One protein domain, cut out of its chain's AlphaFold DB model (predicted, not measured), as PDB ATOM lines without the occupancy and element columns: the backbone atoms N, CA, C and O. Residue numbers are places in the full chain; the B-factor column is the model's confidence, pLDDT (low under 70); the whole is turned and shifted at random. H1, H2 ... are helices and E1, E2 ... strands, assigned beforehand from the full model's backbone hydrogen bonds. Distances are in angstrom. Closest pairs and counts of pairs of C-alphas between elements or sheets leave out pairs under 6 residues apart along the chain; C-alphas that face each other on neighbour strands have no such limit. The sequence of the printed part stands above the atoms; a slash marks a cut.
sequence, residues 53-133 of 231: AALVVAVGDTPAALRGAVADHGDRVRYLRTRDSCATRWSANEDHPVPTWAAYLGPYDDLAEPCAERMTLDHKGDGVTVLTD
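AT A GLANCE: This is residues 53 to 133 of the 231 residues of an uncharacterized protein of Nocardioides sp. zg-579 (UniProt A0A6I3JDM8). A strongly twisted four-stranded sheet has two helices, H1 and H2, over one face, making two layers. The 81 printed residues are mixed in class and run E1, H1, E2, E3, H2, E4; the antiparallel sheet is ordered E2, E3, E1, E4. It is compact, radius of gyration of the C-alphas 11.7 A, spanning 29 by 28 by 23 A.

HOW THE PARTS SIT: E1, residues 53 to 60, is antiparallel to E3, residues 101 to 108 (N 57 to O 103, 2.9 A), and E4, residues 127 to 130 (N 54 to O 129, 2.9 A). H1, residues 63 to 76, is over E3 and E1; its closest C-alphas to E1 are Leu 66 and Ala 58, 5.5 A. E2, residues 78 to 81, forms a hairpin with E3 (N 80 to O 102, 2.9 A). H2, residues 112 to 118, is on the same face, over E1, but apart from H1. Every O i to N i+4 pair is within hydrogen-bond range in H2, 6 of 10 in H1.

IN THESE COORDINATES: E1 begins at C-alpha 53 (124.127, 131.808, 87.951) and spans 19.7 A. E4 ends at C-alpha 130 (128.511, 131.017, 88.722).

THE WHOLE: The printed part has no cut; the E2 to E3 link is long. No printed residue is under 70 pLDDT.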
ATOM      1  N   ALA A  53     123.483 131.058  89.025       98.12
ATOM      2  CA  ALA A  53     124.127 131.808  87.951       98.12
ATOM      3  C   ALA A  53     123.700 133.281  87.935       98.12
ATOM      4  O   ALA A  53     122.596 133.627  88.353       98.12
ATOM      5  N   ALA A  54     124.551 134.154  87.405       98.25
ATOM      6  CA  ALA A  54     124.219 135.546  87.118       98.25
ATOM      7  C   ALA A  54     124.727 135.933  85.724       98.25
ATOM      8  O   ALA A  54     125.839 135.566  85.334       98.25
ATOM      9  N   LEU A  55     123.922 136.694  84.983       98.31
ATOM     10  CA  LEU A  55     124.323 137.285  83.708       98.31
ATOM     11  C   LEU A  55     124.815 138.707  83.975       98.31
ATOM     12  O   LEU A  55     124.029 139.592  84.298       98.31
ATOM     13  N   VAL A  56     126.124 138.915  83.890       97.94
ATOM     14  CA  VAL A  56     126.793 140.202  84.086       97.94
ATOM     15  C   VAL A  56     126.695 141.026  82.807       97.94
ATOM     16  O   VAL A  56     127.334 140.704  81.806       97.94
ATOM     17  N   VAL A  57     125.924 142.108  82.880       97.50
ATOM     18  CA  VAL A  57     125.570 142.979  81.745       97.50
ATOM     19  C   VAL A  57     126.379 144.282  81.709       97.50
ATOM     20  O   VAL A  57     126.413 144.981  80.704       97.50
ATOM     21  N   ALA A  58     127.055 144.639  82.807       96.94
ATOM     22  CA  ALA A  58     128.053 145.710  82.820       96.94
ATOM     23  C   ALA A  58     128.980 145.600  84.033       96.94
ATOM     24  O   ALA A  58     128.593 145.099  85.087       96.94
ATOM     25  N   VAL A  59     130.190 146.147  83.911       97.06
ATOM     26  CA  VAL A  59     131.160 146.244  85.009       97.06
ATOM     27  C   VAL A  59     131.883 147.585  85.004       97.06
ATOM     28  O   VAL A  59     132.088 148.188  83.952       97.06
ATOM     29  N   GLY A  60     132.323 148.039  86.177       96.06
ATOM     30  CA  GLY A  60     133.247 149.165  86.282       96.06
ATOM     31  C   GLY A  60     133.257 149.850  87.645       96.06
ATOM     32  O   GLY A  60     132.581 149.444  88.584       96.06
ATOM     33  N   ASP A  61     134.030 150.931  87.737       96.31
ATOM     34  CA  ASP A  61     134.252 151.657  88.997       96.31
ATOM     35  C   ASP A  61     133.406 152.930  89.135       96.31
ATOM     36  O   ASP A  61     133.464 153.618  90.153       96.31
ATOM     37  N   THR A  62     132.627 153.279  88.106       96.31
ATOM     38  CA  THR A  62     131.863 154.534  88.064       96.31
ATOM     39  C   THR A  62     130.415 154.293  87.653       96.31
ATOM     40  O   THR A  62     130.164 153.387  86.860       96.31
ATOM     41  N   PRO A  63     129.459 155.150  88.069       96.56
ATOM     42  CA  PRO A  63     128.071 155.041  87.622       96.56
ATOM     43  C   PRO A  63     127.931 155.032  86.097       96.56
ATOM     44  O   PRO A  63     127.087 154.330  85.554       96.56
ATOM     45  N   ALA A  64     128.771 155.795  85.388       97.19
ATOM     46  CA  ALA A  64     128.729 155.876  83.931       97.19
ATOM     47  C   ALA A  64     128.965 154.517  83.254       97.19
ATOM     48  O   ALA A  64     128.378 154.277  82.205       97.19
ATOM     49  N   ALA A  65     129.759 153.636  83.871       96.38
ATOM     50  CA  ALA A  65     130.021 152.299  83.349       96.38
ATOM     51  C   ALA A  65     128.783 151.386  83.395       96.38
ATOM     52  O   ALA A  65     128.646 150.519  82.543       96.38
ATOM     53  N   LEU A  66     127.869 151.598  84.352       97.56
ATOM     54  CA  LEU A  66     126.687 150.743  84.544       97.56
ATOM     55  C   LEU A  66     125.395 151.337  83.967       97.56
ATOM     56  O   LEU A  66     124.413 150.622  83.794       97.56
ATOM     57  N   ARG A  67     125.368 152.638  83.643       96.38
ATOM     58  CA  ARG A  67     124.156 153.315  83.138       96.38
ATOM     59  C   ARG A  67     123.591 152.712  81.855       96.38
ATOM     60  O   ARG A  67     122.381 152.773  81.687       96.38
ATOM     61  N   GLY A  68     124.440 152.179  80.972       96.06
ATOM     62  CA  GLY A  68     123.991 151.507  79.746       96.06
ATOM     63  C   GLY A  68     123.077 150.329  80.076       96.06
ATOM     64  O   GLY A  68     121.905 150.357  79.728       96.06
ATOM     65  N   ALA A  69     123.562 149.399  80.902       96.25
ATOM     66  CA  ALA A  69     122.779 148.252  81.361       96.25
ATOM     67  C   ALA A  69     121.458 148.652  82.044       96.25
ATOM     68  O   ALA A  69     120.435 148.003  81.850       96.25
ATOM     69  N   VAL A  70     121.450 149.740  82.822       96.62
ATOM     70  CA  VAL A  70     120.215 150.261  83.436       96.62
ATOM     71  C   VAL A  70     119.236 150.795  82.393       96.62
ATOM     72  O   VAL A  70     118.039 150.545  82.498       96.62
ATOM     73  N   ALA A  71     119.724 151.514  81.382       96.94
ATOM     74  CA  ALA A  71     118.880 152.016  80.304       96.94
ATOM     75  C   ALA A  71     118.286 150.878  79.458       96.94
ATOM     76  O   ALA A  71     117.124 150.968  79.063       96.94
ATOM     77  N   ASP A  72     119.061 149.819  79.228       96.06
ATOM     78  CA  ASP A  72     118.681 148.707  78.357       96.06
ATOM     79  C   ASP A  72     117.748 147.698  79.056       96.06
ATOM     80  O   ASP A  72     116.888 147.098  78.409       96.06
ATOM     81  N   HIS A  73     117.860 147.534  80.381       96.31
ATOM     82  CA  HIS A  73     117.138 146.488  81.124       96.31
ATOM     83  C   HIS A  73     116.171 146.994  82.207       96.31
ATOM     84  O   HIS A  73     115.376 146.207  82.724       96.31
ATOM     85  N   GLY A  74     116.200 148.282  82.551       95.19
ATOM     86  CA  GLY A  74     115.249 148.888  83.483       95.19
ATOM     87  C   GLY A  74     115.294 148.283  84.888       95.19
ATOM     88  O   GLY A  74     116.340 148.230  85.522       95.19
ATOM     89  N   ASP A  75     114.145 147.848  85.397       94.44
ATOM     90  CA  ASP A  75     113.987 147.281  86.742       94.44
ATOM     91  C   ASP A  75     114.434 145.815  86.858       94.44
ATOM     92  O   ASP A  75     114.592 145.309  87.969       94.44
ATOM     93  N   ARG A  76     114.684 145.135  85.730       96.12
ATOM     94  CA  ARG A  76     115.238 143.772  85.730       96.12
ATOM     95  C   ARG A  76     116.690 143.739  86.199       96.12
ATOM     96  O   ARG A  76     117.128 142.709  86.713       96.12
ATOM     97  N   VAL A  77     117.438 144.825  85.989       97.94
ATOM     98  CA  VAL A  77     118.851 144.881  86.362       97.94
ATOM     99  C   VAL A  77     119.015 145.313  87.808       97.94
ATOM    100  O   VAL A  77     118.420 146.276  88.287       97.94
ATOM    101  N   ARG A  78     119.884 144.588  88.496       98.38
ATOM    102  CA  ARG A  78     120.399 144.949  89.810       98.38
ATOM    103  C   ARG A  78     121.885 145.199  89.684       98.38
ATOM    104  O   ARG A  78     122.516 144.813  88.700       98.38
ATOM    105  N   TYR A  79     122.464 145.852  90.675       98.50
ATOM    106  CA  TYR A  79     123.910 145.993  90.727       98.50
ATOM    107  C   TYR A  79     124.438 145.678  92.115       98.50
ATOM    108  O   TYR A  79     123.717 145.714  93.107       98.50
ATOM    109  N   LEU A  80     125.712 145.331  92.166       98.19
ATOM    110  CA  LEU A  80     126.377 144.882  93.374       98.19
ATOM    111  C   LEU A  80     127.778 145.445  93.460       98.19
ATOM    112  O   LEU A  80     128.377 145.833  92.450       98.19
ATOM    113  N   ARG A  81     128.306 145.462  94.680       98.00
ATOM    114  CA  ARG A  81     129.724 145.674  94.915       98.00
ATOM    115  C   ARG A  81     130.415 144.323  94.912       98.00
ATOM    116  O   ARG A  81     130.131 143.472  95.753       98.00
ATOM    117  N   THR A  82     131.357 144.133  94.001       97.12
ATOM    118  CA  THR A  82     132.008 142.828  93.793       97.12
ATOM    119  C   THR A  82     132.713 142.323  95.048       97.12
ATOM    120  O   THR A  82     132.592 141.155  95.390       97.12
ATOM    121  N   ARG A  83     133.381 143.216  95.790       96.69
ATOM    122  CA  ARG A  83     134.109 142.874  97.025       96.69
ATOM    123  C   ARG A  83     133.203 142.444  98.192       96.69
ATOM    124  O   ARG A  83     133.698 141.827  99.128       96.69
ATOM    125  N   ASP A  84     131.935 142.862  98.174       97.31
ATOM    126  CA  ASP A  84     130.945 142.554  99.216       97.31
ATOM    127  C   ASP A  84     130.028 141.387  98.766       97.31
ATOM    128  O   ASP A  84     129.129 140.981  99.498       97.31
ATOM    129  N   SER A  85     130.262 140.848  97.562       97.81
ATOM    130  CA  SER A  85     129.535 139.732  96.948       97.81
ATOM    131  C   SER A  85     130.426 138.488  96.842       97.81
ATOM    132  O   SER A  85     131.577 138.492  97.278       97.81
ATOM    133  N   CYS A  86     129.898 137.406  96.266       97.75
ATOM    134  CA  CYS A  86     130.631 136.169  96.042       97.75
ATOM    135  C   CYS A  86     131.949 136.444  95.306       97.75
ATOM    136  O   CYS A  86     131.968 137.167  94.302       97.75
ATOM    137  N   ALA A  87     133.045 135.859  95.798       95.88
ATOM    138  CA  ALA A  87     134.368 136.004  95.204       95.88
ATOM    139  C   ALA A  87     134.516 135.077  93.985       95.88
ATOM    140  O   ALA A  87     135.318 134.147  93.974       95.88
ATOM    141  N   THR A  88     133.705 135.355  92.969       95.00
ATOM    142  CA  THR A  88     133.712 134.710  91.656       95.00
ATOM    143  C   THR A  88     134.265 135.660  90.589       95.00
ATOM    144  O   THR A  88     134.619 136.819  90.848       95.00
ATOM    145  N   ARG A  89     134.316 135.178  89.352       93.75
ATOM    146  CA  ARG A  89     134.693 135.933  88.170       93.75
ATOM    147  C   ARG A  89     133.570 136.883  87.744       93.75
ATOM    148  O   ARG A  89     132.518 136.448  87.285       93.75
ATOM    149  N   TRP A  90     133.809 138.193  87.845       94.50
ATOM    150  CA  TRP A  90     132.834 139.232  87.466       94.50
ATOM    151  C   TRP A  90     133.081 139.869  86.095       94.50
ATOM    152  O   TRP A  90     132.208 140.562  85.588       94.50
ATOM    153  N   SER A  91     134.250 139.682  85.479       90.81
ATOM    154  CA  SER A  91     134.608 140.325  84.208       90.81
ATOM    155  C   SER A  91     135.218 139.336  83.218       90.81
ATOM    156  O   SER A  91     135.871 138.366  83.594       90.81
ATOM    157  N   ALA A  92     135.044 139.596  81.923       82.81
ATOM    158  CA  ALA A  92     135.652 138.776  80.874       82.81
ATOM    159  C   ALA A  92     137.161 139.018  80.713       82.81
ATOM    160  O   ALA A  92     137.861 138.161  80.196       82.81
ATOM    161  N   ASN A  93     137.673 140.164  81.164       80.38
ATOM    162  CA  ASN A  93     139.055 140.565  80.918       80.38
ATOM    163  C   ASN A  93     139.977 140.184  82.086       80.38
ATOM    164  O   ASN A  93     139.825 140.711  83.188       80.38
ATOM    165  N   GLU A  94     140.878 139.222  81.874       75.62
ATOM    166  CA  GLU A  94     141.805 138.682  82.888       75.62
ATOM    167  C   GLU A  94     142.921 139.644  83.273       75.62
ATOM    168  O   GLU A  94     143.343 139.649  84.428       75.62
ATOM    169  N   ASP A  95     143.312 140.526  82.358       78.56
ATOM    170  CA  ASP A  95     144.412 141.467  82.569       78.56
ATOM    171  C   ASP A  95     144.001 142.705  83.377       78.56
ATOM    172  O   ASP A  95     144.831 143.558  83.704       78.56
ATOM    173  N   HIS A  96     142.712 142.837  83.690       76.75
ATOM    174  CA  HIS A  96     142.177 143.996  84.385       76.75
ATOM    175  C   HIS A  96     141.873 143.694  85.855       76.75
ATOM    176  O   HIS A  96     141.409 142.601  86.186       76.75
ATOM    177  N   PRO A  97     142.079 144.677  86.756       86.44
ATOM    178  CA  PRO A  97     141.637 144.565  88.137       86.44
ATOM    179  C   PRO A  97     140.154 144.202  88.226       86.44
ATOM    180  O   PRO A  97     139.350 144.637  87.396       86.44
ATOM    181  N   VAL A  98     139.790 143.453  89.270       89.62
ATOM    182  CA  VAL A  98     138.385 143.164  89.578       89.62
ATOM    183  C   VAL A  98     137.634 144.499  89.698       89.62
ATOM    184  O   VAL A  98     138.048 145.350  90.492       89.62
ATOM    185  N   PRO A  99     136.559 144.708  88.919       94.00
ATOM    186  CA  PRO A  99     135.819 145.965  88.923       94.00
ATOM    187  C   PRO A  99     135.161 146.178  90.283       94.00
ATOM    188  O   PRO A  99     134.737 145.214  90.911       94.00
ATOM    189  N   THR A 100     135.016 147.420  90.740       97.31
ATOM    190  CA  THR A 100     134.361 147.706  92.030       97.31
ATOM    191  C   THR A 100     132.882 147.311  92.018       97.31
ATOM    192  O   THR A 100     132.364 146.835  93.031       97.31
ATOM    193  N   TRP A 101     132.210 147.506  90.881       98.06
ATOM    194  CA  TRP A 101     130.783 147.250  90.707       98.06
ATOM    195  C   TRP A 101     130.506 146.384  89.481       98.06
ATOM    196  O   TRP A 101     131.202 146.475  88.465       98.06
ATOM    197  N   ALA A 102     129.436 145.600  89.568       98.12
ATOM    198  CA  ALA A 102     128.870 144.853  88.454       98.12
ATOM    199  C   ALA A 102     127.348 145.036  88.430       98.12
ATOM    200  O   ALA A 102     126.714 145.077  89.484       98.12
ATOM    201  N   ALA A 103     126.775 145.153  87.236       98.25
ATOM    202  CA  ALA A 103     125.339 145.085  86.998       98.25
ATOM    203  C   ALA A 103     125.011 143.713  86.419       98.25
ATOM    204  O   ALA A 103     125.758 143.196  85.583       98.25
ATOM    205  N   TYR A 104     123.909 143.130  86.872       98.56
ATOM    206  CA  TYR A 104     123.557 141.758  86.556       98.56
ATOM    207  C   TYR A 104     122.047 141.543  86.423       98.56
ATOM    208  O   TYR A 104     121.235 142.269  87.004       98.56
ATOM    209  N   LEU A 105     121.705 140.489  85.686       98.44
ATOM    210  CA  LEU A 105     120.402 139.834  85.677       98.44
ATOM    211  C   LEU A 105     120.496 138.498  86.436       98.44
ATOM    212  O   LEU A 105     121.579 137.916  86.556       98.44
ATOM    213  N   GLY A 106     119.368 138.021  86.964       96.75
ATOM    214  CA  GLY A 106     119.314 136.863  87.866       96.75
ATOM    215  C   GLY A 106     119.254 137.271  89.345       96.75
ATOM    216  O   GLY A 106     118.858 138.405  89.623       96.75
ATOM    217  N   PRO A 107     119.614 136.395  90.304       97.88
ATOM    218  CA  PRO A 107     120.220 135.081  90.085       97.88
ATOM    219  C   PRO A 107     119.265 134.101  89.391       97.88
ATOM    220  O   PRO A 107     118.054 134.179  89.583       97.88
ATOM    221  N   TYR A 108     119.829 133.202  88.590       98.31
ATOM    222  CA  TYR A 108     119.132 132.121  87.894       98.31
ATOM    223  C   TYR A 108     119.407 130.790  88.593       98.31
ATOM    224  O   TYR A 108     120.514 130.557  89.086       98.31
ATOM    225  N   ASP A 109     118.411 129.908  88.612       97.38
ATOM    226  CA  ASP A 109     118.513 128.604  89.280       97.38
ATOM    227  C   ASP A 109     119.369 127.592  88.504       97.38
ATOM    228  O   ASP A 109     119.901 126.653  89.096       97.38
ATOM    229  N   ASP A 110     119.531 127.792  87.195       96.00
ATOM    230  CA  ASP A 110     120.396 126.992  86.337       96.00
ATOM    231  C   ASP A 110     121.173 127.861  85.335       96.00
ATOM    232  O   ASP A 110     120.975 129.072  85.224       96.00
ATOM    233  N   LEU A 111     122.108 127.231  84.620       97.50
ATOM    234  CA  LEU A 111     122.946 127.899  83.626       97.50
ATOM    235  C   LEU A 111     122.276 128.038  82.259       97.50
ATOM    236  O   LEU A 111     122.737 128.839  81.448       97.50
ATOM    237  N   ALA A 112     121.253 127.238  81.962       97.62
ATOM    238  CA  ALA A 112     120.697 127.147  80.618       97.62
ATOM    239  C   ALA A 112     120.001 128.450  80.223       97.62
ATOM    240  O   ALA A 112     120.235 128.945  79.120       97.62
ATOM    241  N   GLU A 113     119.208 129.028  81.126       97.62
ATOM    242  CA  GLU A 113     118.509 130.294  80.888       97.62
ATOM    243  C   GLU A 113     119.463 131.482  80.641       97.62
ATOM    244  O   GLU A 113     119.408 132.048  79.544       97.62
ATOM    245  N   PRO A 114     120.395 131.839  81.552       98.06
ATOM    246  CA  PRO A 114     121.301 132.965  81.318       98.06
ATOM    247  C   PRO A 114     122.223 132.723  80.123       98.06
ATOM    248  O   PRO A 114     122.614 133.672  79.444       98.06
ATOM    249  N   CYS A 115     122.552 131.465  79.811       98.12
ATOM    250  CA  CYS A 115     123.310 131.165  78.608       98.12
ATOM    251  C   CYS A 115     122.509 131.313  77.321       98.12
ATOM    252  O   CYS A 115     123.072 131.762  76.326       98.12
ATOM    253  N   ALA A 116     121.223 130.973  77.315       97.56
ATOM    254  CA  ALA A 116     120.367 131.232  76.167       97.56
ATOM    255  C   ALA A 116     120.230 132.743  75.934       97.56
ATOM    256  O   ALA A 116     120.442 133.190  74.808       97.56
ATOM    257  N   GLU A 117     119.986 133.529  76.994       97.19
ATOM    258  CA  GLU A 117     119.951 134.997  76.917       97.19
ATOM    259  C   GLU A 117     121.279 135.553  76.385       97.19
ATOM    260  O   GLU A 117     121.296 136.336  75.433       97.19
ATOM    261  N   ARG A 118     122.410 135.070  76.913       96.69
ATOM    262  CA  ARG A 118     123.757 135.476  76.493       96.69
ATOM    263  C   ARG A 118     124.055 135.236  75.010       96.69
ATOM    264  O   ARG A 118     124.906 135.923  74.432       96.69
ATOM    265  N   MET A 119     123.404 134.256  74.390       96.62
ATOM    266  CA  MET A 119     123.594 133.930  72.974       96.62
ATOM    267  C   MET A 119     122.704 134.764  72.034       96.62
ATOM    268  O   MET A 119     122.602 134.442  70.852       96.62
ATOM    269  N   THR A 120     122.117 135.860  72.527       95.88
ATOM    270  CA  THR A 120     121.310 136.814  71.750       95.88
ATOM    271  C   THR A 120     122.033 138.143  71.508       95.88
ATOM    272  O   THR A 120     123.048 138.456  72.137       95.88
ATOM    273  N   LEU A 121     121.508 138.953  70.580       94.62
ATOM    274  CA  LEU A 121     122.052 140.281  70.277       94.62
ATOM    275  C   LEU A 121     121.982 141.250  71.457       94.62
ATOM    276  O   LEU A 121     122.908 142.048  71.614       94.62
ATOM    277  N   ASP A 122     120.938 141.145  72.276       94.62
ATOM    278  CA  ASP A 122     120.699 142.035  73.416       94.62
ATOM    279  C   ASP A 122     121.769 141.874  74.504       94.62
ATOM    280  O   ASP A 122     122.054 142.818  75.230       94.62
ATOM    281  N   HIS A 123     122.415 140.706  74.551       94.81
ATOM    282  CA  HIS A 123     123.449 140.358  75.529       94.81
ATOM    283  C   HIS A 123     124.805 140.069  74.879       94.81
ATOM    284  O   HIS A 123     125.647 139.305  75.379       94.81
ATOM    285  N   LYS A 124     125.044 140.655  73.702       88.50
ATOM    286  CA  LYS A 124     126.298 140.467  72.979       88.50
ATOM    287  C   LYS A 124     127.464 141.080  73.759       88.50
ATOM    288  O   LYS A 124     127.698 142.282  73.710       88.50
ATOM    289  N   GLY A 125     128.304 140.210  74.313       87.88
ATOM    290  CA  GLY A 125     129.538 140.607  75.003       87.88
ATOM    291  C   GLY A 125     129.462 140.482  76.520       87.88
ATOM    292  O   GLY A 125     130.503 140.570  77.165       87.88
ATOM    293  N   ASP A 126     128.281 140.182  77.053       95.25
ATOM    294  CA  ASP A 126     128.055 139.976  78.482       95.25
ATOM    295  C   ASP A 126     128.813 138.742  79.007       95.25
ATOM    296  O   ASP A 126     129.470 138.006  78.256       95.25
ATOM    297  N   GLY A 127     128.768 138.495  80.309       95.56
ATOM    298  CA  GLY A 127     129.400 137.326  80.927       95.56
ATOM    299  C   GLY A 127     128.398 136.543  81.752       95.56
ATOM    300  O   GLY A 127     127.666 137.139  82.525       95.56
ATOM    301  N   VAL A 128     128.374 135.217  81.635       97.75
ATOM    302  CA  VAL A 128     127.649 134.380  82.600       97.75
ATOM    303  C   VAL A 128     128.652 133.910  83.644       97.75
ATOM    304  O   VAL A 128     129.728 133.428  83.294       97.75
ATOM    305  N   THR A 129     128.317 134.085  84.916       96.69
ATOM    306  CA  THR A 129     129.147 133.666  86.048       96.69
ATOM    307  C   THR A 129     128.362 132.764  86.984       96.69
ATOM    308  O   THR A 129     127.141 132.898  87.100       96.69
ATOM    309  N   VAL A 130     129.066 131.855  87.656       97.25
ATOM    310  CA  VAL A 130     128.511 131.017  88.722       97.25
ATOM    311  C   VAL A 130     128.893 131.625  90.059       97.25
ATOM    312  O   VAL A 130     130.039 132.018  90.281       97.25
ATOM    313  N   LEU A 131     127.930 131.715  90.969       97.12
ATOM    314  CA  LEU A 131     128.106 132.247  92.316       97.12
ATOM    315  C   LEU A 131     128.741 131.187  93.225       97.12
ATOM    316  O   LEU A 131     128.156 130.773  94.228       97.12
ATOM    317  N   THR A 132     129.942 130.760  92.854       96.50
ATOM    318  CA  THR A 132     130.786 129.816  93.585       96.50
ATOM    319  C   THR A 132     132.084 130.517  93.975       96.50
ATOM    320  O   THR A 132     132.663 131.277  93.199       96.50
ATOM    321  N   ASP A 133     132.516 130.306  95.216       95.31
ATOM    322  CA  ASP A 133     133.721 130.938  95.752       95.31
ATOM    323  C   ASP A 133     134.973 130.433  95.024       95.31
ATOM    324  O   ASP A 133     135.174 129.226  94.890       95.31
TER     325      ASP A 133